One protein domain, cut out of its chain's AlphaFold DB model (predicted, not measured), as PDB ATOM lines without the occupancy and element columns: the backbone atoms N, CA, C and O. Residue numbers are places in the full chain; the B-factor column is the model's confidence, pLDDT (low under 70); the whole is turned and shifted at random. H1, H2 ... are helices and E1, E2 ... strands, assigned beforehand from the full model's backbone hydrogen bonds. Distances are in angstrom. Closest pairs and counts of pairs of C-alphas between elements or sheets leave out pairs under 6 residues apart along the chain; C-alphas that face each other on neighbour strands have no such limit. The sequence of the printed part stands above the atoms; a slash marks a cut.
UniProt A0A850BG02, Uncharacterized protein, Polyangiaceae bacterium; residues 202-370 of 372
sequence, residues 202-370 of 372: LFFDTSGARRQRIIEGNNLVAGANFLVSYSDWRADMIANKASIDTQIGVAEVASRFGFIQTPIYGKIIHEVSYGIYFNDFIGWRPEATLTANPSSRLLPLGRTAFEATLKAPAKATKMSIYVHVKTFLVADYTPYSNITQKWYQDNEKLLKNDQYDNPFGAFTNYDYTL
ATOM      1  N   LEU A 202     203.505 162.872 165.131       90.81
ATOM      2  CA  LEU A 202     204.957 162.842 165.131       90.81
ATOM      3  C   LEU A 202     205.432 162.154 163.847       90.81
ATOM      4  O   LEU A 202     205.208 160.956 163.664       90.81
ATOM      5  N   PHE A 203     206.077 162.911 162.966       92.12
ATOM      6  CA  PHE A 203     206.480 162.452 161.645       92.12
ATOM      7  C   PHE A 203     207.996 162.480 161.464       92.12
ATOM      8  O   PHE A 203     208.640 163.505 161.691       92.12
ATOM      9  N   PHE A 204     208.540 161.349 161.019       93.00
ATOM     10  CA  PHE A 204     209.948 161.159 160.695       93.00
ATOM     11  C   PHE A 204     210.121 161.000 159.181       93.00
ATOM     12  O   PHE A 204     209.717 159.992 158.584       93.00
ATOM     13  N   ASP A 205     210.766 161.980 158.552       91.25
ATOM     14  CA  ASP A 205     211.010 161.979 157.115       91.25
ATOM     15  C   ASP A 205     212.393 162.486 156.705       91.25
ATOM     16  O   ASP A 205     213.271 162.724 157.540       91.25
ATOM     17  N   THR A 206     212.609 162.555 155.391       84.38
ATOM     18  CA  THR A 206     213.865 162.999 154.791       84.38
ATOM     19  C   THR A 206     213.580 163.965 153.650       84.38
ATOM     20  O   THR A 206     212.833 163.636 152.733       84.38
ATOM     21  N   SER A 207     214.249 165.119 153.663       69.19
ATOM     22  CA  SER A 207     214.317 166.056 152.533       69.19
ATOM     23  C   SER A 207     215.761 166.528 152.369       69.19
ATOM     24  O   SER A 207     216.123 167.641 152.747       69.19
ATOM     25  N   GLY A 208     216.623 165.628 151.893       71.81
ATOM     26  CA  GLY A 208     218.079 165.816 151.851       71.81
ATOM     27  C   GLY A 208     218.774 165.512 153.185       71.81
ATOM     28  O   GLY A 208     219.783 164.817 153.191       71.81
ATOM     29  N   ALA A 209     218.199 165.954 154.307       78.50
ATOM     30  CA  ALA A 209     218.611 165.588 155.665       78.50
ATOM     31  C   ALA A 209     217.484 164.849 156.408       78.50
ATOM     32  O   ALA A 209     216.321 164.916 155.996       78.50
ATOM     33  N   ARG A 210     217.833 164.152 157.501       85.19
ATOM     34  CA  ARG A 210     216.854 163.580 158.443       85.19
ATOM     35  C   ARG A 210     216.054 164.724 159.056       85.19
ATOM     36  O   ARG A 210     216.643 165.710 159.474       85.19
ATOM     37  N   ARG A 211     214.734 164.587 159.103       83.25
ATOM     38  CA  ARG A 211     213.830 165.549 159.734       83.25
ATOM     39  C   ARG A 211     212.850 164.820 160.640       83.25
ATOM     40  O   ARG A 211     212.339 163.751 160.291       83.25
ATOM     41  N   GLN A 212     212.560 165.412 161.786       85.69
ATOM     42  CA  GLN A 212     211.505 164.976 162.688       85.69
ATOM     43  C   GLN A 212     210.680 166.189 163.085       85.69
ATOM     44  O   GLN A 212     211.232 167.247 163.375       85.69
ATOM     45  N   ARG A 213     209.357 166.053 163.064       84.12
ATOM     46  CA  ARG A 213     208.451 167.176 163.319       84.12
ATOM     47  C   ARG A 213     207.122 166.719 163.883       84.12
ATOM     48  O   ARG A 213     206.665 165.611 163.604       84.12
ATOM     49  N   ILE A 214     206.489 167.609 164.634       85.62
ATOM     50  CA  ILE A 214     205.094 167.484 165.040       85.62
ATOM     51  C   ILE A 214     204.276 168.354 164.082       85.62
ATOM     52  O   ILE A 214     204.498 169.557 163.995       85.62
ATOM     53  N   ILE A 215     203.371 167.749 163.310       80.81
ATOM     54  CA  ILE A 215     202.715 168.447 162.187       80.81
ATOM     55  C   ILE A 215     201.627 169.410 162.680       80.81
ATOM     56  O   ILE A 215     201.490 170.525 162.174       80.81
ATOM     57  N   GLU A 216     200.867 169.004 163.695       76.62
ATOM     58  CA  GLU A 216     199.750 169.762 164.255       76.62
ATOM     59  C   GLU A 216     200.153 170.682 165.433       76.62
ATOM     60  O   GLU A 216     199.466 170.752 166.459       76.62
ATOM     61  N   GLY A 217     201.266 171.409 165.277       66.06
ATOM     62  CA  GLY A 217     201.724 172.461 166.194       66.06
ATOM     63  C   GLY A 217     202.647 171.972 167.316       66.06
ATOM     64  O   GLY A 217     203.472 171.094 167.101       66.06
ATOM     65  N   ASN A 218     202.507 172.566 168.510       68.19
ATOM     66  CA  ASN A 218     203.381 172.405 169.690       68.19
ATOM     67  C   ASN A 218     203.622 170.944 170.132       68.19
ATOM     68  O   ASN A 218     202.983 170.009 169.653       68.19
ATOM     69  N   ASN A 219     204.423 170.779 171.183       82.44
ATOM     70  CA  ASN A 219     204.656 169.557 171.962       82.44
ATOM     71  C   ASN A 219     203.479 168.577 172.038       82.44
ATOM     72  O   ASN A 219     202.325 168.965 172.246       82.44
ATOM     73  N   LEU A 220     203.777 167.280 171.960       86.25
ATOM     74  CA  LEU A 220     202.798 166.222 172.209       86.25
ATOM     75  C   LEU A 220     202.116 166.415 173.574       86.25
ATOM     76  O   LEU A 220     202.726 166.913 174.517       86.25
ATOM     77  N   VAL A 221     200.842 166.040 173.684       86.88
ATOM     78  CA  VAL A 221     200.032 166.305 174.885       86.88
ATOM     79  C   VAL A 221     199.947 165.050 175.747       86.88
ATOM     80  O   VAL A 221     199.576 163.979 175.262       86.88
ATOM     81  N   ALA A 222     200.265 165.179 177.033       89.25
ATOM     82  CA  ALA A 222     200.127 164.111 178.009       89.25
ATOM     83  C   ALA A 222     198.663 163.648 178.104       89.25
ATOM     84  O   ALA A 222     197.723 164.439 178.087       89.25
ATOM     85  N   GLY A 223     198.439 162.337 178.182       88.75
ATOM     86  CA  GLY A 223     197.096 161.752 178.271       88.75
ATOM     87  C   GLY A 223     196.338 161.656 176.943       88.75
ATOM     88  O   GLY A 223     195.341 160.928 176.882       88.75
ATOM     89  N   ALA A 224     196.808 162.328 175.890       88.56
ATOM     90  CA  ALA A 224     196.217 162.289 174.560       88.56
ATOM     91  C   ALA A 224     196.803 161.160 173.701       88.56
ATOM     92  O   ALA A 224     197.899 160.646 173.948       88.56
ATOM     93  N   ASN A 225     196.056 160.788 172.665       90.94
ATOM     94  CA  ASN A 225     196.576 159.930 171.614       90.94
ATOM     95  C   ASN A 225     197.351 160.779 170.587       90.94
ATOM     96  O   ASN A 225     196.997 161.932 170.333       90.94
ATOM     97  N   PHE A 226     198.378 160.198 169.972       89.94
ATOM     98  CA  PHE A 226     199.179 160.793 168.900       89.94
ATOM     99  C   PHE A 226     199.540 159.719 167.858       89.94
ATOM    100  O   PHE A 226     199.655 158.539 168.189       89.94
ATOM    101  N   LEU A 227     199.664 160.105 166.592       91.69
ATOM    102  CA  LEU A 227     200.136 159.259 165.501       91.69
ATOM    103  C   LEU A 227     201.663 159.342 165.437       91.69
ATOM    104  O   LEU A 227     202.211 160.434 165.354       91.69
ATOM    105  N   VAL A 228     202.350 158.206 165.444       94.00
ATOM    106  CA  VAL A 228     203.746 158.122 165.003       94.00
ATOM    107  C   VAL A 228     203.737 157.660 163.562       94.00
ATOM    108  O   VAL A 228     203.095 156.657 163.249       94.00
ATOM    109  N   SER A 229     204.438 158.385 162.700       94.94
ATOM    110  CA  SER A 229     204.588 158.041 161.294       94.94
ATOM    111  C   SER A 229     206.043 158.140 160.855       94.94
ATOM    112  O   SER A 229     206.754 159.083 161.203       94.94
ATOM    113  N   TYR A 230     206.482 157.156 160.083       96.38
ATOM    114  CA  TYR A 230     207.835 157.050 159.562       96.38
ATOM    115  C   TYR A 230     207.790 156.828 158.056       96.38
ATOM    116  O   TYR A 230     207.156 155.889 157.586       96.38
ATOM    117  N   SER A 231     208.433 157.687 157.277       95.75
ATOM    118  CA  SER A 231     208.397 157.568 155.816       95.75
ATOM    119  C   SER A 231     209.346 156.497 155.276       95.75
ATOM    120  O   SER A 231     210.451 156.289 155.781       95.75
ATOM    121  N   ASP A 232     208.954 155.867 154.171       93.88
ATOM    122  CA  ASP A 232     209.843 155.011 153.388       93.88
ATOM    123  C   ASP A 232     211.061 155.759 152.812       93.88
ATOM    124  O   ASP A 232     212.105 155.144 152.652       93.88
ATOM    125  N   TRP A 233     210.994 157.074 152.557       91.62
ATOM    126  CA  TRP A 233     212.171 157.877 152.175       91.62
ATOM    127  C   TRP A 233     213.236 157.865 153.263       91.62
ATOM    128  O   TRP A 233     214.433 157.766 152.981       91.62
ATOM    129  N   ARG A 234     212.802 157.963 154.520       93.88
ATOM    130  CA  ARG A 234     213.712 157.894 155.654       93.88
ATOM    131  C   ARG A 234     214.265 156.488 155.821       93.88
ATOM    132  O   ARG A 234     215.478 156.348 155.937       93.88
ATOM    133  N   ALA A 235     213.426 155.461 155.680       94.56
ATOM    134  CA  ALA A 235     213.877 154.068 155.672       94.56
ATOM    135  C   ALA A 235     214.903 153.789 154.554       94.56
ATOM    136  O   ALA A 235     215.949 153.201 154.823       94.56
ATOM    137  N   ASP A 236     214.646 154.268 153.331       93.25
ATOM    138  CA  ASP A 236     215.532 154.148 152.167       93.25
ATOM    139  C   ASP A 236     216.921 154.745 152.475       93.25
ATOM    140  O   ASP A 236     217.948 154.145 152.143       93.25
ATOM    141  N   MET A 237     216.958 155.913 153.130       91.19
ATOM    142  CA  MET A 237     218.201 156.591 153.503       91.19
ATOM    143  C   MET A 237     218.940 155.873 154.638       91.19
ATOM    144  O   MET A 237     220.147 155.665 154.529       91.19
ATOM    145  N   ILE A 238     218.241 155.471 155.706       91.44
ATOM    146  CA  ILE A 238     218.840 154.745 156.839       91.44
ATOM    147  C   ILE A 238     219.426 153.407 156.386       91.44
ATOM    148  O   ILE A 238     220.534 153.044 156.779       91.44
ATOM    149  N   ALA A 239     218.719 152.698 155.509       91.44
ATOM    150  CA  ALA A 239     219.173 151.429 154.962       91.44
ATOM    151  C   ALA A 239     220.288 151.571 153.913       91.44
ATOM    152  O   ALA A 239     220.829 150.550 153.484       91.44
ATOM    153  N   ASN A 240     220.596 152.798 153.470       90.00
ATOM    154  CA  ASN A 240     221.402 153.080 152.284       90.00
ATOM    155  C   ASN A 240     220.973 152.202 151.097       90.00
ATOM    156  O   ASN A 240     221.749 151.427 150.539       90.00
ATOM    157  N   LYS A 241     219.693 152.278 150.727       90.06
ATOM    158  CA  LYS A 241     219.088 151.386 149.728       90.06
ATOM    159  C   LYS A 241     219.858 151.320 148.407       90.06
ATOM    160  O   LYS A 241     219.907 150.260 147.794       90.06
ATOM    161  N   ALA A 242     220.472 152.425 147.987       90.44
ATOM    162  CA  ALA A 242     221.247 152.493 146.751       90.44
ATOM    163  C   ALA A 242     222.492 151.585 146.752       90.44
ATOM    164  O   ALA A 242     222.956 151.209 145.680       90.44
ATOM    165  N   SER A 243     223.027 151.214 147.923       92.25
ATOM    166  CA  SER A 243     224.160 150.285 148.023       92.25
ATOM    167  C   SER A 243     223.752 148.813 148.092       92.25
ATOM    168  O   SER A 243     224.624 147.948 148.123       92.25
ATOM    169  N   ILE A 244     222.455 148.505 148.183       93.56
ATOM    170  CA  ILE A 244     221.983 147.124 148.285       93.56
ATOM    171  C   ILE A 244     221.948 146.513 146.885       93.56
ATOM    172  O   ILE A 244     221.186 146.956 146.027       93.56
ATOM    173  N   ASP A 245     222.729 145.453 146.675       94.12
ATOM    174  CA  ASP A 245     222.589 144.627 145.478       94.12
ATOM    175  C   ASP A 245     221.228 143.918 145.497       94.12
ATOM    176  O   ASP A 245     220.906 143.147 146.410       94.12
ATOM    177  N   THR A 246     220.422 144.230 144.486       95.62
ATOM    178  CA  THR A 246     219.065 143.711 144.313       95.62
ATOM    179  C   THR A 246     219.006 142.558 143.325       95.62
ATOM    180  O   THR A 246     217.920 142.024 143.107       95.62
ATOM    181  N   GLN A 247     220.122 142.146 142.719       95.88
ATOM    182  CA  GLN A 247     220.105 141.062 141.752       95.88
ATOM    183  C   GLN A 247     219.769 139.725 142.436       95.88
ATOM    184  O   GLN A 247     220.386 139.312 143.419       95.88
ATOM    185  N   ILE A 248     218.762 139.037 141.898       96.38
ATOM    186  CA  ILE A 248     218.262 137.747 142.400       96.38
ATOM    187  C   ILE A 248     218.440 136.611 141.388       96.38
ATOM    188  O   ILE A 248     218.163 135.455 141.696       96.38
ATOM    189  N   GLY A 249     218.883 136.903 140.170       95.75
ATOM    190  CA  GLY A 249     219.086 135.886 139.145       95.75
ATOM    191  C   GLY A 249     219.333 136.478 137.766       95.75
ATOM    192  O   GLY A 249     219.702 137.649 137.633       95.75
ATOM    193  N   VAL A 250     219.103 135.659 136.741       96.25
ATOM    194  CA  VAL A 250     219.207 136.052 135.330       96.25
ATOM    195  C   VAL A 250     218.064 135.469 134.494       96.25
ATOM    196  O   VAL A 250     217.575 134.366 134.756       96.25
ATOM    197  N   ALA A 251     217.643 136.232 133.488       93.81
ATOM    198  CA  ALA A 251     216.663 135.848 132.480       93.81
ATOM    199  C   ALA A 251     217.258 135.972 131.076       93.81
ATOM    200  O   ALA A 251     218.113 136.824 130.824       93.81
ATOM    201  N   GLU A 252     216.773 135.154 130.152       93.50
ATOM    202  CA  GLU A 252     217.139 135.212 128.741       93.50
ATOM    203  C   GLU A 252     216.116 136.028 127.941       93.50
ATOM    204  O   GLU A 252     214.907 135.782 127.979       93.50
ATOM    205  N   VAL A 253     216.606 137.025 127.203       89.12
ATOM    206  CA  VAL A 253     215.777 137.933 126.404       89.12
ATOM    207  C   VAL A 253     216.279 137.939 124.965       89.12
ATOM    208  O   VAL A 253     217.481 138.012 124.705       89.12
ATOM    209  N   ALA A 254     215.348 137.867 124.015       89.69
ATOM    210  CA  ALA A 254     215.666 137.989 122.600       89.69
ATOM    211  C   ALA A 254     216.056 139.436 122.267       89.69
ATOM    212  O   ALA A 254     215.305 140.375 122.526       89.69
ATOM    213  N   SER A 255     217.222 139.614 121.654       87.56
ATOM    214  CA  SER A 255     217.685 140.886 121.102       87.56
ATOM    215  C   SER A 255     217.890 140.767 119.591       87.56
ATOM    216  O   SER A 255     217.907 139.671 119.028       87.56
ATOM    217  N   ARG A 256     218.142 141.897 118.917       88.19
ATOM    218  CA  ARG A 256     218.481 141.910 117.481       88.19
ATOM    219  C   ARG A 256     219.764 141.137 117.123       88.19
ATOM    220  O   ARG A 256     220.016 140.926 115.943       88.19
ATOM    221  N   PHE A 257     220.574 140.749 118.112       91.00
ATOM    222  CA  PHE A 257     221.815 139.986 117.938       91.00
ATOM    223  C   PHE A 257     221.732 138.560 118.509       91.00
ATOM    224  O   PHE A 257     222.759 137.909 118.679       91.00
ATOM    225  N   GLY A 258     220.525 138.069 118.804       90.00
ATOM    226  CA  GLY A 258     220.303 136.772 119.442       90.00
ATOM    227  C   GLY A 258     219.933 136.903 120.917       90.00
ATOM    228  O   GLY A 258     219.592 137.990 121.396       90.00
ATOM    229  N   PHE A 259     219.958 135.781 121.627       89.38
ATOM    230  CA  PHE A 259     219.600 135.733 123.037       89.38
ATOM    231  C   PHE A 259     220.712 136.312 123.910       89.38
ATOM    232  O   PHE A 259     221.885 135.976 123.748       89.38
ATOM    233  N   ILE A 260     220.335 137.201 124.826       91.50
ATOM    234  CA  ILE A 260     221.235 137.775 125.826       91.50
ATOM    235  C   ILE A 260     220.709 137.482 127.228       91.50
ATOM    236  O   ILE A 260     219.499 137.388 127.442       91.50
ATOM    237  N   GLN A 261     221.623 137.373 128.189       92.75
ATOM    238  CA  GLN A 261     221.269 137.279 129.600       92.75
ATOM    239  C   GLN A 261     221.125 138.676 130.197       92.75
ATOM    240  O   GLN A 261     221.974 139.546 130.001       92.75
ATOM    241  N   THR A 262     220.043 138.880 130.938       92.12
ATOM    242  CA  THR A 262     219.742 140.124 131.646       92.12
ATOM    243  C   THR A 262     219.530 139.830 133.131       92.12
ATOM    244  O   THR A 262     218.988 138.772 133.466       92.12
ATOM    245  N   PRO A 263     219.982 140.714 134.038       94.25
ATOM    246  CA  PRO A 263     219.788 140.528 135.470       94.25
ATOM    247  C   PRO A 263     218.306 140.626 135.844       94.25
ATOM    248  O   PRO A 263     217.568 141.466 135.329       94.25
ATOM    249  N   ILE A 264     217.891 139.770 136.775       94.88
ATOM    250  CA  ILE A 264     216.592 139.840 137.449       94.88
ATOM    251  C   ILE A 264     216.811 140.554 138.778       94.88
ATOM    252  O   ILE A 264     217.709 140.168 139.529       94.88
ATOM    253  N   TYR A 265     215.982 141.550 139.087       95.06
ATOM    254  CA  TYR A 265     216.071 142.317 140.327       95.06
ATOM    255  C   TYR A 265     214.888 142.013 141.242       95.06
ATOM    256  O   TYR A 265     213.740 141.995 140.803       95.06
ATOM    257  N   GLY A 266     215.178 141.775 142.516       94.25
ATOM    258  CA  GLY A 266     214.172 141.628 143.557       94.25
ATOM    259  C   GLY A 266     213.661 142.970 144.072       94.25
ATOM    260  O   GLY A 266     214.128 144.046 143.689       94.25
ATOM    261  N   LYS A 267     212.700 142.904 144.991       93.56
ATOM    262  CA  LYS A 267     212.075 144.078 145.600       93.56
ATOM    263  C   LYS A 267     212.658 144.348 146.981       93.56
ATOM    264  O   LYS A 267     212.772 143.442 147.798       93.56
ATOM    265  N   ILE A 268     212.959 145.610 147.272       94.38
ATOM    266  CA  ILE A 268     213.298 146.040 148.631       94.38
ATOM    267  C   ILE A 268     212.016 146.285 149.432       94.38
ATOM    268  O   ILE A 268     211.113 146.981 148.964       94.38
ATOM    269  N   ILE A 269     211.948 145.719 150.638       94.75
ATOM    270  CA  ILE A 269     210.868 145.935 151.607       94.75
ATOM    271  C   ILE A 269     211.479 146.317 152.954       94.75
ATOM    272  O   ILE A 269     212.466 145.718 153.380       94.75
ATOM    273  N   HIS A 270     210.866 147.286 153.634       96.62
ATOM    274  CA  HIS A 270     211.241 147.679 154.987       96.62
ATOM    275  C   HIS A 270     210.234 147.143 156.006       96.62
ATOM    276  O   HIS A 270     209.025 147.172 155.774       96.62
ATOM    277  N   GLU A 271     210.745 146.685 157.140       96.75
ATOM    278  CA  GLU A 271     209.992 146.477 158.370       96.75
ATOM    279  C   GLU A 271     210.501 147.504 159.377       96.75
ATOM    280  O   GLU A 271     211.695 147.545 159.680       96.75
ATOM    281  N   VAL A 272     209.603 148.369 159.842       97.62
ATOM    282  CA  VAL A 272     209.952 149.479 160.731       97.62
ATOM    283  C   VAL A 272     209.315 149.238 162.089       97.62
ATOM    284  O   VAL A 272     208.108 149.019 162.185       97.62
ATOM    285  N   SER A 273     210.115 149.280 163.141       97.25
ATOM    286  CA  SER A 273     209.684 149.195 164.532       97.25
ATOM    287  C   SER A 273     210.152 150.411 165.322       97.25
ATOM    288  O   SER A 273     210.968 151.202 164.859       97.25
ATOM    289  N   TYR A 274     209.594 150.599 166.510       95.75
ATOM    290  CA  TYR A 274     209.956 151.685 167.408       95.75
ATOM    291  C   TYR A 274     210.018 151.180 168.846       95.75
ATOM    292  O   TYR A 274     209.225 150.327 169.258       95.75
ATOM    293  N   GLY A 275     210.936 151.745 169.621       95.00
ATOM    294  CA  GLY A 275     210.907 151.667 171.075       95.00
ATOM    295  C   GLY A 275     210.565 153.031 171.644       95.00
ATOM    296  O   GLY A 275     210.989 154.056 171.113       95.00
ATOM    297  N   ILE A 276     209.789 153.051 172.726       95.25
ATOM    298  CA  ILE A 276     209.341 154.293 173.359       95.25
ATOM    299  C   ILE A 276     209.494 154.229 174.875       95.25
ATOM    300  O   ILE A 276     209.230 153.204 175.510       95.25
ATOM    301  N   TYR A 277     209.885 155.351 175.459       95.62
ATOM    302  CA  TYR A 277     209.989 155.576 176.889       95.62
ATOM    303  C   TYR A 277     209.182 156.811 177.272       95.62
ATOM    304  O   TYR A 277     209.206 157.828 176.583       95.62
ATOM    305  N   PHE A 278     208.505 156.723 178.411       95.75
ATOM    306  CA  PHE A 278     207.908 157.862 179.091       95.75
ATOM    307  C   PHE A 278     208.481 157.927 180.499       95.75
ATOM    308  O   PHE A 278     208.758 156.899 181.115       95.75
ATOM    309  N   ASN A 279     208.608 159.126 181.059       93.75
ATOM    310  CA  ASN A 279     209.016 159.295 182.455       93.75
ATOM    311  C   ASN A 279     207.868 159.019 183.450       93.75
ATOM    312  O   ASN A 279     207.616 159.796 184.366       93.75
ATOM    313  N   ASP A 280     207.168 157.901 183.265       90.75
ATOM    314  CA  ASP A 280     206.022 157.447 184.059       90.75
ATOM    315  C   ASP A 280     206.374 156.310 185.039       90.75
ATOM    316  O   ASP A 280     205.481 155.663 185.586       90.75
ATOM    317  N   PHE A 281     207.674 156.089 185.270       88.31
ATOM    318  CA  PHE A 281     208.255 155.043 186.124       88.31
ATOM    319  C   PHE A 281     208.068 153.598 185.634       88.31
ATOM    320  O   PHE A 281     208.438 152.674 186.356       88.31
ATOM    321  N   ILE A 282     207.546 153.374 184.422       90.88
ATOM    322  CA  ILE A 282     207.381 152.016 183.875       90.88
ATOM    323  C   ILE A 282     208.598 151.587 183.038       90.88
ATOM    324  O   ILE A 282     208.823 150.395 182.832       90.88
ATOM    325  N   GLY A 283     209.435 152.538 182.618       91.69
ATOM    326  CA  GLY A 283     210.610 152.256 181.799       91.69
ATOM    327  C   GLY A 283     210.273 152.140 180.313       91.69
ATOM    328  O   GLY A 283     209.221 152.590 179.854       91.69
ATOM    329  N   TRP A 284     211.209 151.580 179.545       94.12
ATOM    330  CA  TRP A 284     211.032 151.363 178.110       94.12
ATOM    331  C   TRP A 284     209.903 150.372 177.849       94.12
ATOM    332  O   TRP A 284     209.806 149.322 178.489       94.12
ATOM    333  N   ARG A 285     209.041 150.707 176.892       94.50
ATOM    334  CA  ARG A 285     208.022 149.786 176.397       94.50
ATOM    335  C   ARG A 285     208.678 148.748 175.483       94.50
ATOM    336  O   ARG A 285     209.687 149.069 174.853       94.50
ATOM    337  N   PRO A 286     208.120 147.525 175.392       94.94
ATOM    338  CA  PRO A 286     208.563 146.561 174.396       94.94
ATOM    339  C   PRO A 286     208.530 147.185 173.003       94.94
ATOM    340  O   PRO A 286     207.576 147.890 172.667       94.94
ATOM    341  N   GLU A 287     209.571 146.921 172.220       95.25
ATOM    342  CA  GLU A 287     209.637 147.370 170.837       95.25
ATOM    343  C   GLU A 287     208.436 146.835 170.050       95.25
ATOM    344  O   GLU A 287     208.068 145.662 170.166       95.25
ATOM    345  N   ALA A 288     207.811 147.709 169.266       96.81
ATOM    346  CA  ALA A 288     206.605 147.400 168.514       96.81
ATOM    347  C   ALA A 288     206.749 147.818 167.050       96.81
ATOM    348  O   ALA A 288     207.430 148.785 166.721       96.81
ATOM    349  N   THR A 289     206.097 147.082 166.154       96.69
ATOM    350  CA  THR A 289     206.148 147.336 164.710       96.69
ATOM    351  C   THR A 289     205.171 148.443 164.313       96.69
ATOM    352  O   THR A 289     204.037 148.491 164.790       96.69
ATOM    353  N   LEU A 290     205.606 149.319 163.411       97.56
ATOM    354  CA  LEU A 290     204.760 150.283 162.717       97.56
ATOM    355  C   LEU A 290     204.097 149.613 161.504       97.56
ATOM    356  O   LEU A 290     204.724 148.848 160.773       97.56
ATOM    357  N   THR A 291     202.820 149.907 161.266       97.31
ATOM    358  CA  THR A 291     202.059 149.284 160.175       97.31
ATOM    359  C   THR A 291     202.278 150.042 158.872       97.31
ATOM    360  O   THR A 291     202.083 151.252 158.825       97.31
ATOM    361  N   ALA A 292     202.647 149.339 157.802       95.56
ATOM    362  CA  ALA A 292     202.773 149.936 156.476       95.56
ATOM    363  C   ALA A 292     201.412 150.447 155.963       95.56
ATOM    364  O   ALA A 292     200.459 149.680 155.829       95.56
ATOM    365  N   ASN A 293     201.347 151.735 155.643       94.31
ATOM    366  CA  ASN A 293     200.192 152.439 155.109       94.31
ATOM    367  C   ASN A 293     200.555 153.103 153.762       94.31
ATOM    368  O   ASN A 293     201.100 154.214 153.742       94.31
ATOM    369  N   PRO A 294     200.258 152.448 152.621       88.69
ATOM    370  CA  PRO A 294     200.485 153.017 151.288       88.69
ATOM    371  C   PRO A 294     199.479 154.123 150.928       88.69
ATOM    372  O   PRO A 294     199.626 154.790 149.910       88.69
ATOM    373  N   SER A 295     198.442 154.315 151.747       85.38
ATOM    374  CA  SER A 295     197.413 155.344 151.583       85.38
ATOM    375  C   SER A 295     197.543 156.445 152.639       85.38
ATOM    376  O   SER A 295     196.566 157.127 152.951       85.38
ATOM    377  N   SER A 296     198.737 156.612 153.216       88.06
ATOM    378  CA  SER A 296     198.978 157.649 154.216       88.06
ATOM    379  C   SER A 296     198.730 159.041 153.643       88.06
ATOM    380  O   SER A 296     199.128 159.377 152.526       88.06
ATOM    381  N   ARG A 297     198.111 159.886 154.466       85.12
ATOM    382  CA  ARG A 297     197.915 161.313 154.189       85.12
ATOM    383  C   ARG A 297     199.218 162.121 154.234       85.12
ATOM    384  O   ARG A 297     199.237 163.269 153.818       85.12
ATOM    385  N   LEU A 298     200.295 161.555 154.772       86.81
ATOM    386  CA  LEU A 298     201.552 162.268 155.012       86.81
ATOM    387  C   LEU A 298     202.503 162.229 153.819       86.81
ATOM    388  O   LEU A 298     203.467 162.987 153.784       86.81
ATOM    389  N   LEU A 299     202.251 161.338 152.858       86.12
ATOM    390  CA  LEU A 299     203.152 161.073 151.746       86.12
ATOM    391  C   LEU A 299     202.435 161.148 150.393       86.12
ATOM    392  O   LEU A 299     201.211 160.990 150.315       86.12
ATOM    393  N   PRO A 300     203.178 161.396 149.299       78.31
ATOM    394  CA  PRO A 300     202.640 161.309 147.950       78.31
ATOM    395  C   PRO A 300     202.309 159.866 147.538       78.31
ATOM    396  O   PRO A 300     202.710 158.903 148.191       78.31
ATOM    397  N   LEU A 301     201.578 159.714 146.430       73.25
ATOM    398  CA  LEU A 301     201.239 158.402 145.875       73.25
ATOM    399  C   LEU A 301     202.490 157.605 145.499       73.25
ATOM    400  O   LEU A 301     203.517 158.160 145.100       73.25
ATOM    401  N   GLY A 302     202.379 156.281 145.613       78.88
ATOM    402  CA  GLY A 302     203.485 155.355 145.368       78.88
ATOM    403  C   GLY A 302     204.517 155.302 146.499       78.88
ATOM    404  O   GLY A 302     205.502 154.575 146.377       78.88
ATOM    405  N   ARG A 303     204.296 156.040 147.595       87.19
ATOM    406  CA  ARG A 303     205.102 155.985 148.819       87.19
ATOM    407  C   ARG A 303     204.322 155.329 149.951       87.19
ATOM    408  O   ARG A 303     203.096 155.279 149.944       87.19
ATOM    409  N   THR A 304     205.053 154.808 150.926       92.81
ATOM    410  CA  THR A 304     204.499 154.135 152.105       92.81
ATOM    411  C   THR A 304     204.964 154.836 153.371       92.81
ATOM    412  O   THR A 304     206.159 155.067 153.555       92.81
ATOM    413  N   ALA A 305     204.024 155.154 154.261       95.19
ATOM    414  CA  ALA A 305     204.350 155.546 155.625       95.19
ATOM    415  C   ALA A 305     204.155 154.345 156.550       95.19
ATOM    416  O   ALA A 305     203.252 153.544 156.338       95.19
ATOM    417  N   PHE A 306     204.976 154.210 157.578       97.56
ATOM    418  CA  PHE A 306     204.828 153.207 158.621       97.56
ATOM    419  C   PHE A 306     204.248 153.888 159.854       97.56
ATOM    420  O   PHE A 306     204.845 154.826 160.375       97.56
ATOM    421  N   GLU A 307     203.075 153.444 160.302       96.25
ATOM    422  CA  GLU A 307     202.234 154.212 161.217       96.25
ATOM    423  C   GLU A 307     201.743 153.403 162.422       96.25
ATOM    424  O   GLU A 307     201.454 152.207 162.327       96.25
ATOM    425  N   ALA A 308     201.614 154.076 163.567       95.12
ATOM    426  CA  ALA A 308     200.933 153.560 164.753       95.12
ATOM    427  C   ALA A 308     200.319 154.700 165.574       95.12
ATOM    428  O   ALA A 308     200.912 155.765 165.725       95.12
ATOM    429  N   THR A 309     199.134 154.471 166.149       93.56
ATOM    430  CA  THR A 309     198.544 155.398 167.127       93.56
ATOM    431  C   THR A 309     198.972 155.000 168.533       93.56
ATOM    432  O   THR A 309     198.712 153.878 168.967       93.56
ATOM    433  N   LEU A 310     199.590 155.932 169.251       92.88
ATOM    434  CA  LEU A 310     200.065 155.767 170.621       92.88
ATOM    435  C   LEU A 310     199.283 156.668 171.570       92.88
ATOM    436  O   LEU A 310     198.667 157.643 171.148       92.88
ATOM    437  N   LYS A 311     199.337 156.358 172.866       92.62
ATOM    438  CA  LYS A 311     198.774 157.193 173.928       92.62
ATOM    439  C   LYS A 311     199.874 157.637 174.877       92.62
ATOM    440  O   LYS A 311     200.511 156.795 175.508       92.62
ATOM    441  N   ALA A 312     200.055 158.947 175.017       92.19
ATOM    442  CA  ALA A 312     200.937 159.487 176.039       92.19
ATOM    443  C   ALA A 312     200.303 159.261 177.429       92.19
ATOM    444  O   ALA A 312     199.114 159.546 177.613       92.19
ATOM    445  N   PRO A 313     201.042 158.768 178.434       93.94
ATOM    446  CA  PRO A 313     200.541 158.686 179.802       93.94
ATOM    447  C   PRO A 313     200.162 160.075 180.337       93.94
ATOM    448  O   PRO A 313     200.870 161.049 180.108       93.94
ATOM    449  N   ALA A 314     199.069 160.170 181.099       92.19
ATOM    450  CA  ALA A 314     198.507 161.452 181.557       92.19
ATOM    451  C   ALA A 314     199.404 162.267 182.506       92.19
ATOM    452  O   ALA A 314     199.123 163.432 182.754       92.19
ATOM    453  N   LYS A 315     200.442 161.650 183.082       91.94
ATOM    454  CA  LYS A 315     201.390 162.302 184.001       91.94
ATOM    455  C   LYS A 315     202.814 162.367 183.445       91.94
ATOM    456  O   LYS A 315     203.714 162.805 184.159       91.94
ATOM    457  N   ALA A 316     203.034 161.873 182.227       92.81
ATOM    458  CA  ALA A 316     204.349 161.918 181.611       92.81
ATOM    459  C   ALA A 316     204.642 163.351 181.160       92.81
ATOM    460  O   ALA A 316     203.801 163.996 180.546       92.81
ATOM    461  N   THR A 317     205.844 163.834 181.450       92.56
ATOM    462  CA  THR A 317     206.324 165.156 181.016       92.56
ATOM    463  C   THR A 317     207.417 165.063 179.960       92.56
ATOM    464  O   THR A 317     207.790 166.071 179.364       92.56
ATOM    465  N   LYS A 318     207.936 163.855 179.717       93.81
ATOM    466  CA  LYS A 318     208.959 163.570 178.715       93.81
ATOM    467  C   LYS A 318     208.668 162.259 178.006       93.81
ATOM    468  O   LYS A 318     208.155 161.314 178.613       93.81
ATOM    469  N   MET A 319     209.062 162.216 176.744       94.31
ATOM    470  CA  MET A 319     209.034 161.038 175.896       94.31
ATOM    471  C   MET A 319     210.386 160.890 175.202       94.31
ATOM    472  O   MET A 319     210.922 161.878 174.715       94.31
ATOM    473  N   SER A 320     210.894 159.666 175.119       94.44
ATOM    474  CA  SER A 320     212.043 159.319 174.280       94.44
ATOM    475  C   SER A 320     211.619 158.224 173.311       94.44
ATOM    476  O   SER A 320     210.905 157.300 173.705       94.44
ATOM    477  N   ILE A 321     212.034 158.313 172.054       94.44
ATOM    478  CA  ILE A 321     211.702 157.328 171.022       94.44
ATOM    479  C   ILE A 321     212.915 157.064 170.133       94.44
ATOM    480  O   ILE A 321     213.665 157.979 169.795       94.44
ATOM    481  N   TYR A 322     213.093 155.808 169.742       93.38
ATOM    482  CA  TYR A 322     213.980 155.418 168.651       93.38
ATOM    483  C   TYR A 322     213.178 154.649 167.606       93.38
ATOM    484  O   TYR A 322     212.135 154.061 167.915       93.38
ATOM    485  N   VAL A 323     213.682 154.628 166.375       95.31
ATOM    486  CA  VAL A 323     213.119 153.822 165.291       95.31
ATOM    487  C   VAL A 323     214.156 152.800 164.847       95.31
ATOM    488  O   VAL A 323     215.349 153.075 164.838       95.31
ATOM    489  N   HIS A 324     213.708 151.605 164.499       95.25
ATOM    490  CA  HIS A 324     214.536 150.497 164.057       95.25
ATOM    491  C   HIS A 324     214.034 150.035 162.688       95.25
ATOM    492  O   HIS A 324     212.854 149.748 162.498       95.25
ATOM    493  N   VAL A 325     214.933 150.027 161.706       96.19
ATOM    494  CA  VAL A 325     214.639 149.731 160.304       96.19
ATOM    495  C   VAL A 325     215.353 148.449 159.903       96.19
ATOM    496  O   VAL A 325     216.579 148.409 159.786       96.19
ATOM    497  N   LYS A 326     214.568 147.414 159.602       96.94
ATOM    498  CA  LYS A 326     215.047 146.198 158.942       96.94
ATOM    499  C   LYS A 326     214.695 146.249 157.471       96.94
ATOM    500  O   LYS A 326     213.559 146.529 157.097       96.94
ATOM    501  N   THR A 327     215.673 145.978 156.624       97.12
ATOM    502  CA  THR A 327     215.524 146.035 155.170       97.12
ATOM    503  C   THR A 327     215.788 144.675 154.570       97.12
ATOM    504  O   THR A 327     216.848 144.084 154.778       97.12
ATOM    505  N   PHE A 328     214.827 144.205 153.787       97.00
ATOM    506  CA  PHE A 328     214.857 142.904 153.149       97.00
ATOM    507  C   PHE A 328     214.896 143.049 151.632       97.00
ATOM    508  O   PHE A 328     214.184 143.876 151.063       97.00
ATOM    509  N   LEU A 329     215.687 142.200 150.981       97.25
ATOM    510  CA  LEU A 329     215.521 141.880 149.569       97.25
ATOM    511  C   LEU A 329     214.536 140.719 149.468       97.25
ATOM    512  O   LEU A 329     214.774 139.663 150.049       97.25
ATOM    513  N   VAL A 330     213.443 140.914 148.743       96.62
ATOM    514  CA  VAL A 330     212.470 139.868 148.430       96.62
ATOM    515  C   VAL A 330     212.689 139.409 147.001       96.62
ATOM    516  O   VAL A 330     212.613 140.212 146.065       96.62
ATOM    517  N   ALA A 331     212.981 138.123 146.837       96.12
ATOM    518  CA  ALA A 331     213.160 137.522 145.527       96.12
ATOM    519  C   ALA A 331     211.798 137.221 144.887       96.12
ATOM    520  O   ALA A 331     211.190 136.204 145.190       96.12
ATOM    521  N   ASP A 332     211.309 138.110 144.022       93.50
ATOM    522  CA  ASP A 332     210.063 137.915 143.271       93.50
ATOM    523  C   ASP A 332     210.380 137.615 141.804       93.50
ATOM    524  O   ASP A 332     210.838 138.486 141.059       93.50
ATOM    525  N   TYR A 333     210.154 136.367 141.390       93.12
ATOM    526  CA  TYR A 333     210.363 135.949 140.007       93.12
ATOM    527  C   TYR A 333     209.075 135.980 139.169       93.12
ATOM    528  O   TYR A 333     209.138 135.724 137.967       93.12
ATOM    529  N   THR A 334     207.920 136.303 139.762       90.94
ATOM    530  CA  THR A 334     206.594 136.275 139.111       90.94
ATOM    531  C   THR A 334     206.516 137.096 137.816       90.94
ATOM    532  O   THR A 334     205.904 136.621 136.858       90.94
ATOM    533  N   PRO A 335     207.139 138.291 137.715       88.44
ATOM    534  CA  PRO A 335     207.085 139.094 136.491       88.44
ATOM    535  C   PRO A 335     207.883 138.517 135.308       88.44
ATOM    536  O   PRO A 335     207.820 139.071 134.210       88.44
ATOM    537  N   TYR A 336     208.665 137.451 135.511       87.75
ATOM    538  CA  TYR A 336     209.656 136.972 134.550       87.75
ATOM    539  C   TYR A 336     209.269 135.607 133.972       87.75
ATOM    540  O   TYR A 336     209.127 134.623 134.692       87.75
ATOM    541  N   SER A 337     209.159 135.517 132.645       84.00
ATOM    542  CA  SER A 337     208.780 134.275 131.953       84.00
ATOM    543  C   SER A 337     209.967 133.412 131.506       84.00
ATOM    544  O   SER A 337     209.813 132.207 131.335       84.00
ATOM    545  N   ASN A 338     211.152 134.006 131.323       89.62
ATOM    546  CA  ASN A 338     212.315 133.364 130.690       89.62
ATOM    547  C   ASN A 338     213.504 133.255 131.655       89.62
ATOM    548  O   ASN A 338     214.628 133.650 131.341       89.62
ATOM    549  N   ILE A 339     213.244 132.797 132.876       93.19
ATOM    550  CA  ILE A 339     214.251 132.714 133.938       93.19
ATOM    551  C   ILE A 339     215.225 131.577 133.622       93.19
ATOM    552  O   ILE A 339     214.806 130.429 133.483       93.19
ATOM    553  N   THR A 340     216.521 131.875 133.556       92.81
ATOM    554  CA  THR A 340     217.571 130.868 133.329       92.81
ATOM    555  C   THR A 340     218.280 130.468 134.615       92.81
ATOM    556  O   THR A 340     218.723 129.327 134.738       92.81
ATOM    557  N   GLN A 341     218.349 131.365 135.601       94.50
ATOM    558  CA  GLN A 341     218.913 131.062 136.913       94.50
ATOM    559  C   GLN A 341     218.188 131.821 138.024       94.50
ATOM    560  O   GLN A 341     217.978 133.033 137.933       94.50
ATOM    561  N   LYS A 342     217.873 131.101 139.106       95.19
ATOM    562  CA  LYS A 342     217.421 131.655 140.386       95.19
ATOM    563  C   LYS A 342     218.527 131.479 141.421       95.19
ATOM    564  O   LYS A 342     219.109 130.398 141.504       95.19
ATOM    565  N   TRP A 343     218.829 132.523 142.184       96.19
ATOM    566  CA  TRP A 343     219.784 132.448 143.296       96.19
ATOM    567  C   TRP A 343     219.099 132.251 144.648       96.19
ATOM    568  O   TRP A 343     219.740 131.786 145.585       96.19
ATOM    569  N   TYR A 344     217.805 132.557 144.723       96.00
ATOM    570  CA  TYR A 344     216.983 132.475 145.924       96.00
ATOM    571  C   TYR A 344     215.664 131.761 145.609       96.00
ATOM    572  O   TYR A 344     215.285 131.608 144.441       96.00
ATOM    573  N   GLN A 345     214.961 131.306 146.644       94.88
ATOM    574  CA  GLN A 345     213.606 130.783 146.496       94.88
ATOM    575  C   GLN A 345     212.632 131.912 146.151       94.88
ATOM    576  O   GLN A 345     212.853 133.079 146.472       94.88
ATOM    577  N   ASP A 346     211.538 131.561 145.478       92.19
ATOM    578  CA  ASP A 346     210.500 132.538 145.164       92.19
ATOM    579  C   ASP A 346     209.844 133.054 146.453       92.19
ATOM    580  O   ASP A 346     209.500 132.276 147.344       92.19
ATOM    581  N   ASN A 347     209.702 134.374 146.551       93.12
ATOM    582  CA  ASN A 347     209.294 135.133 147.734       93.12
ATOM    583  C   ASN A 347     210.217 134.997 148.963       93.12
ATOM    584  O   ASN A 347     209.826 135.380 150.069       93.12
ATOM    585  N   GLU A 348     211.449 134.502 148.802       96.38
ATOM    586  CA  GLU A 348     212.423 134.468 149.895       96.38
ATOM    587  C   GLU A 348     212.759 135.893 150.364       96.38
ATOM    588  O   GLU A 348     213.119 136.752 149.557       96.38
ATOM    589  N   LYS A 349     212.642 136.145 151.678       95.81
ATOM    590  CA  LYS A 349     213.004 137.422 152.312       95.81
ATOM    591  C   LYS A 349     214.413 137.327 152.893       95.81
ATOM    592  O   LYS A 349     214.628 136.656 153.900       95.81
ATOM    593  N   LEU A 350     215.359 138.051 152.305       96.00
ATOM    594  CA  LEU A 350     216.752 138.104 152.749       96.00
ATOM    595  C   LEU A 350     217.014 139.402 153.502       96.00
ATOM    596  O   LEU A 350     216.892 140.475 152.913       96.00
ATOM    597  N   LEU A 351     217.407 139.325 154.775       96.81
ATOM    598  CA  LEU A 351     217.818 140.508 155.535       96.81
ATOM    599  C   LEU A 351     219.102 141.082 154.922       96.81
ATOM    600  O   LEU A 351     220.125 140.402 154.856       96.81
ATOM    601  N   LYS A 352     219.037 142.328 154.452       95.56
ATOM    602  CA  LYS A 352     220.166 143.044 153.842       95.56
ATOM    603  C   LYS A 352     220.716 144.137 154.742       95.56
ATOM    604  O   LYS A 352     221.900 144.441 154.651       95.56
ATOM    605  N   ASN A 353     219.874 144.734 155.583       95.06
ATOM    606  CA  ASN A 353     220.299 145.757 156.526       95.06
ATOM    607  C   ASN A 353     219.411 145.763 157.780       95.06
ATOM    608  O   ASN A 353     218.221 145.468 157.689       95.06
ATOM    609  N   ASP A 354     219.996 146.113 158.919       94.81
ATOM    610  CA  ASP A 354     219.377 146.193 160.244       94.81
ATOM    611  C   ASP A 354     220.028 147.387 160.968       94.81
ATOM    612  O   ASP A 354     221.229 147.362 161.252       94.81
ATOM    613  N   GLN A 355     219.284 148.490 161.120       92.81
ATOM    614  CA  GLN A 355     219.807 149.764 161.633       92.81
ATOM    615  C   GLN A 355     218.828 150.457 162.568       92.81
ATOM    616  O   GLN A 355     217.626 150.510 162.308       92.81
ATOM    617  N   TYR A 356     219.380 151.108 163.588       91.88
ATOM    618  CA  TYR A 356     218.653 152.057 164.421       91.88
ATOM    619  C   TYR A 356     218.780 153.465 163.842       91.88
ATOM    620  O   TYR A 356     219.869 153.931 163.498       91.88
ATOM    621  N   ASP A 357     217.654 154.151 163.750       91.50
ATOM    622  CA  ASP A 357     217.580 155.554 163.402       91.50
ATOM    623  C   ASP A 357     217.541 156.399 164.673       91.50
ATOM    624  O   ASP A 357     216.504 156.551 165.323       91.50
ATOM    625  N   ASN A 358     218.714 156.932 164.994       84.06
ATOM    626  CA  ASN A 358     218.994 157.732 166.173       84.06
ATOM    627  C   ASN A 358     219.609 159.079 165.748       84.06
ATOM    628  O   ASN A 358     220.325 159.118 164.739       84.06
ATOM    629  N   PRO A 359     219.412 160.166 166.518       79.19
ATOM    630  CA  PRO A 359     219.878 161.499 166.133       79.19
ATOM    631  C   PRO A 359     221.409 161.638 166.103       79.19
ATOM    632  O   PRO A 359     221.939 162.273 165.198       79.19
ATOM    633  N   PHE A 360     222.132 161.002 167.032       72.38
ATOM    634  CA  PHE A 360     223.593 161.116 167.166       72.38
ATOM    635  C   PHE A 360     224.295 159.753 167.333       72.38
ATOM    636  O   PHE A 360     225.328 159.642 167.992       72.38
ATOM    637  N   GLY A 361     223.741 158.686 166.747       65.06
ATOM    638  CA  GLY A 361     224.318 157.333 166.782       65.06
ATOM    639  C   GLY A 361     223.683 156.390 167.812       65.06
ATOM    640  O   GLY A 361     222.663 156.704 168.423       65.06
ATOM    641  N   ALA A 362     224.276 155.203 167.990       64.00
ATOM    642  CA  ALA A 362     223.638 153.994 168.540       64.00
ATOM    643  C   ALA A 362     223.030 154.087 169.961       64.00
ATOM    644  O   ALA A 362     222.269 153.204 170.339       64.00
ATOM    645  N   PHE A 363     223.304 155.147 170.730       70.38
ATOM    646  CA  PHE A 363     222.825 155.308 172.115       70.38
ATOM    647  C   PHE A 363     222.027 156.592 172.365       70.38
ATOM    648  O   PHE A 363     221.828 156.986 173.512       70.38
ATOM    649  N   THR A 364     221.589 157.263 171.303       82.81
ATOM    650  CA  THR A 364     220.799 158.495 171.411       82.81
ATOM    651  C   THR A 364     219.375 158.263 170.943       82.81
ATOM    652  O   THR A 364     219.143 157.456 170.052       82.81
ATOM    653  N   ASN A 365     218.422 158.960 171.552       89.62
ATOM    654  CA  ASN A 365     217.006 158.857 171.217       89.62
ATOM    655  C   ASN A 365     216.488 160.228 170.802       89.62
ATOM    656  O   ASN A 365     217.075 161.253 171.147       89.62
ATOM    657  N   TYR A 366     215.368 160.245 170.092       91.00
ATOM    658  CA  TYR A 366     214.606 161.466 169.899       91.00
ATOM    659  C   TYR A 366     213.840 161.772 171.181       91.00
ATOM    660  O   TYR A 366     212.949 161.015 171.571       91.00
ATOM    661  N   ASP A 367     214.215 162.862 171.843       91.06
ATOM    662  CA  ASP A 367     213.616 163.301 173.097       91.06
ATOM    663  C   ASP A 367     212.616 164.432 172.850       91.06
ATOM    664  O   ASP A 367     212.919 165.412 172.177       91.06
ATOM    665  N   TYR A 368     211.434 164.310 173.449       90.75
ATOM    666  CA  TYR A 368     210.342 165.270 173.338       90.75
ATOM    667  C   TYR A 368     209.837 165.662 174.722       90.75
ATOM    668  O   TYR A 368     209.662 164.824 175.617       90.75
ATOM    669  N   THR A 369     209.538 166.948 174.888       90.44
ATOM    670  CA  THR A 369     208.800 167.428 176.058       90.44
ATOM    671  C   THR A 369     207.308 167.231 175.820       90.44
ATOM    672  O   THR A 369     206.808 167.507 174.733       90.44
ATOM    673  N   LEU A 370     206.585 166.764 176.837       87.38
ATOM    674  CA  LEU A 370     205.131 166.639 176.785       87.38
ATOM    675  C   LEU A 370     204.470 167.840 177.460       87.38
ATOM    676  O   LEU A 370     204.873 168.267 178.542       87.38
TER     677      LEU A 370
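What this domain is: This is residues 202 to 370 of the 372 residues of an uncharacterized protein of Polyangiaceae bacterium (UniProt A0A850BG02). Two sheets, E2 E1 E3 E8 E7 and E6 E9 E11 E12, lie partly face to face as a sandwich with their strands crossed, and the short helix H1 packs on both. From this body sticks out a long arm, the small sheet E5 E4 E10, which makes much of the length; E5 runs on into E6. The printed part has 169 residues, mostly strand, ordered E1 E2 E3 H1 E4 E5 E6 E7 E8 E9 E10 E11 E12. The first sheet is mixed, the second branched and antiparallel, the arm antiparallel. The whole is loose, with a radius of gyration of the C-alphas of 20.1 A, and spans 71 by 28 by 25 A.

Where its parts are: Find C-alpha 202 at (204.957, 162.842, 165.131), where E1, residues 202 to 207, begins; then come E2, 209 to 214, E3, 225 to 231, and H1, 232 to 238. E4, 247 to 255, is 20.8 A long and bends by 51 degrees at residue 252. E5, 258 to 265, spans 22.0 A, and E6, 267 to 278, spans 36.5 A. Next are E7, 291 to 293, E8, 305 to 311, and E9, 318 to 330, 38.6 A long. E10 is 339 to 342; E11, 349 to 357, bends by 59 degrees at residue 352; E12, 366 to 369, ends at C-alpha 369 (208.800, 167.428, 176.058).

How they stand to each other: Begin at E9: E6 lies on one side (N 271 and O 326, 2.8 A), E11 (N 325 and O 355, 2.8 A) and E12 (N 319 and O 368, 2.9 A) on the other; this sheet is twisted. In the facing sheet E1 and E3 are parallel (N 204 and O 229, 2.9 A). E1 and E2 form an antiparallel hairpin (N 205 and O 211, 2.9 A), E3 and E8 are antiparallel (N 228 and O 308, 2.8 A), and E7 and E8 form a hairpin (N 291 and O 307, 2.9 A). The two sheets' facing parts are 9.2 A centre to centre, their strands at 42 degrees; the C-alphas of Val 272 and Phe 306, the closest of E6 and E8, are 6.7 A apart. H1 is on both sheets, at heights of 5.9 A and 8.3 A; it stands up from the first and runs across the second, at 83 degrees to E6 on the local plane. Its closest C-alphas to E1 are Arg 234 and Asp 205, 5.1 A. Every O i to N i+4 pair of H1 is within hydrogen-bond range. In the arm, the hairpin E4 and E5 pairs at N 251 and O 262, 2.9 A, and E4 with E10 at N 250 and O 341, 3.1 A.

The domain as a whole: The C-alphas farthest apart are those of Phe 257 and Lys 315, 72.7 A. The printed part has no cut. The links E6 to E7 and E7 to E8 are long. Mean pLDDT of the printed part is 90.7; it is under 70 at residues 207, 217 to 218 and 361 to 362.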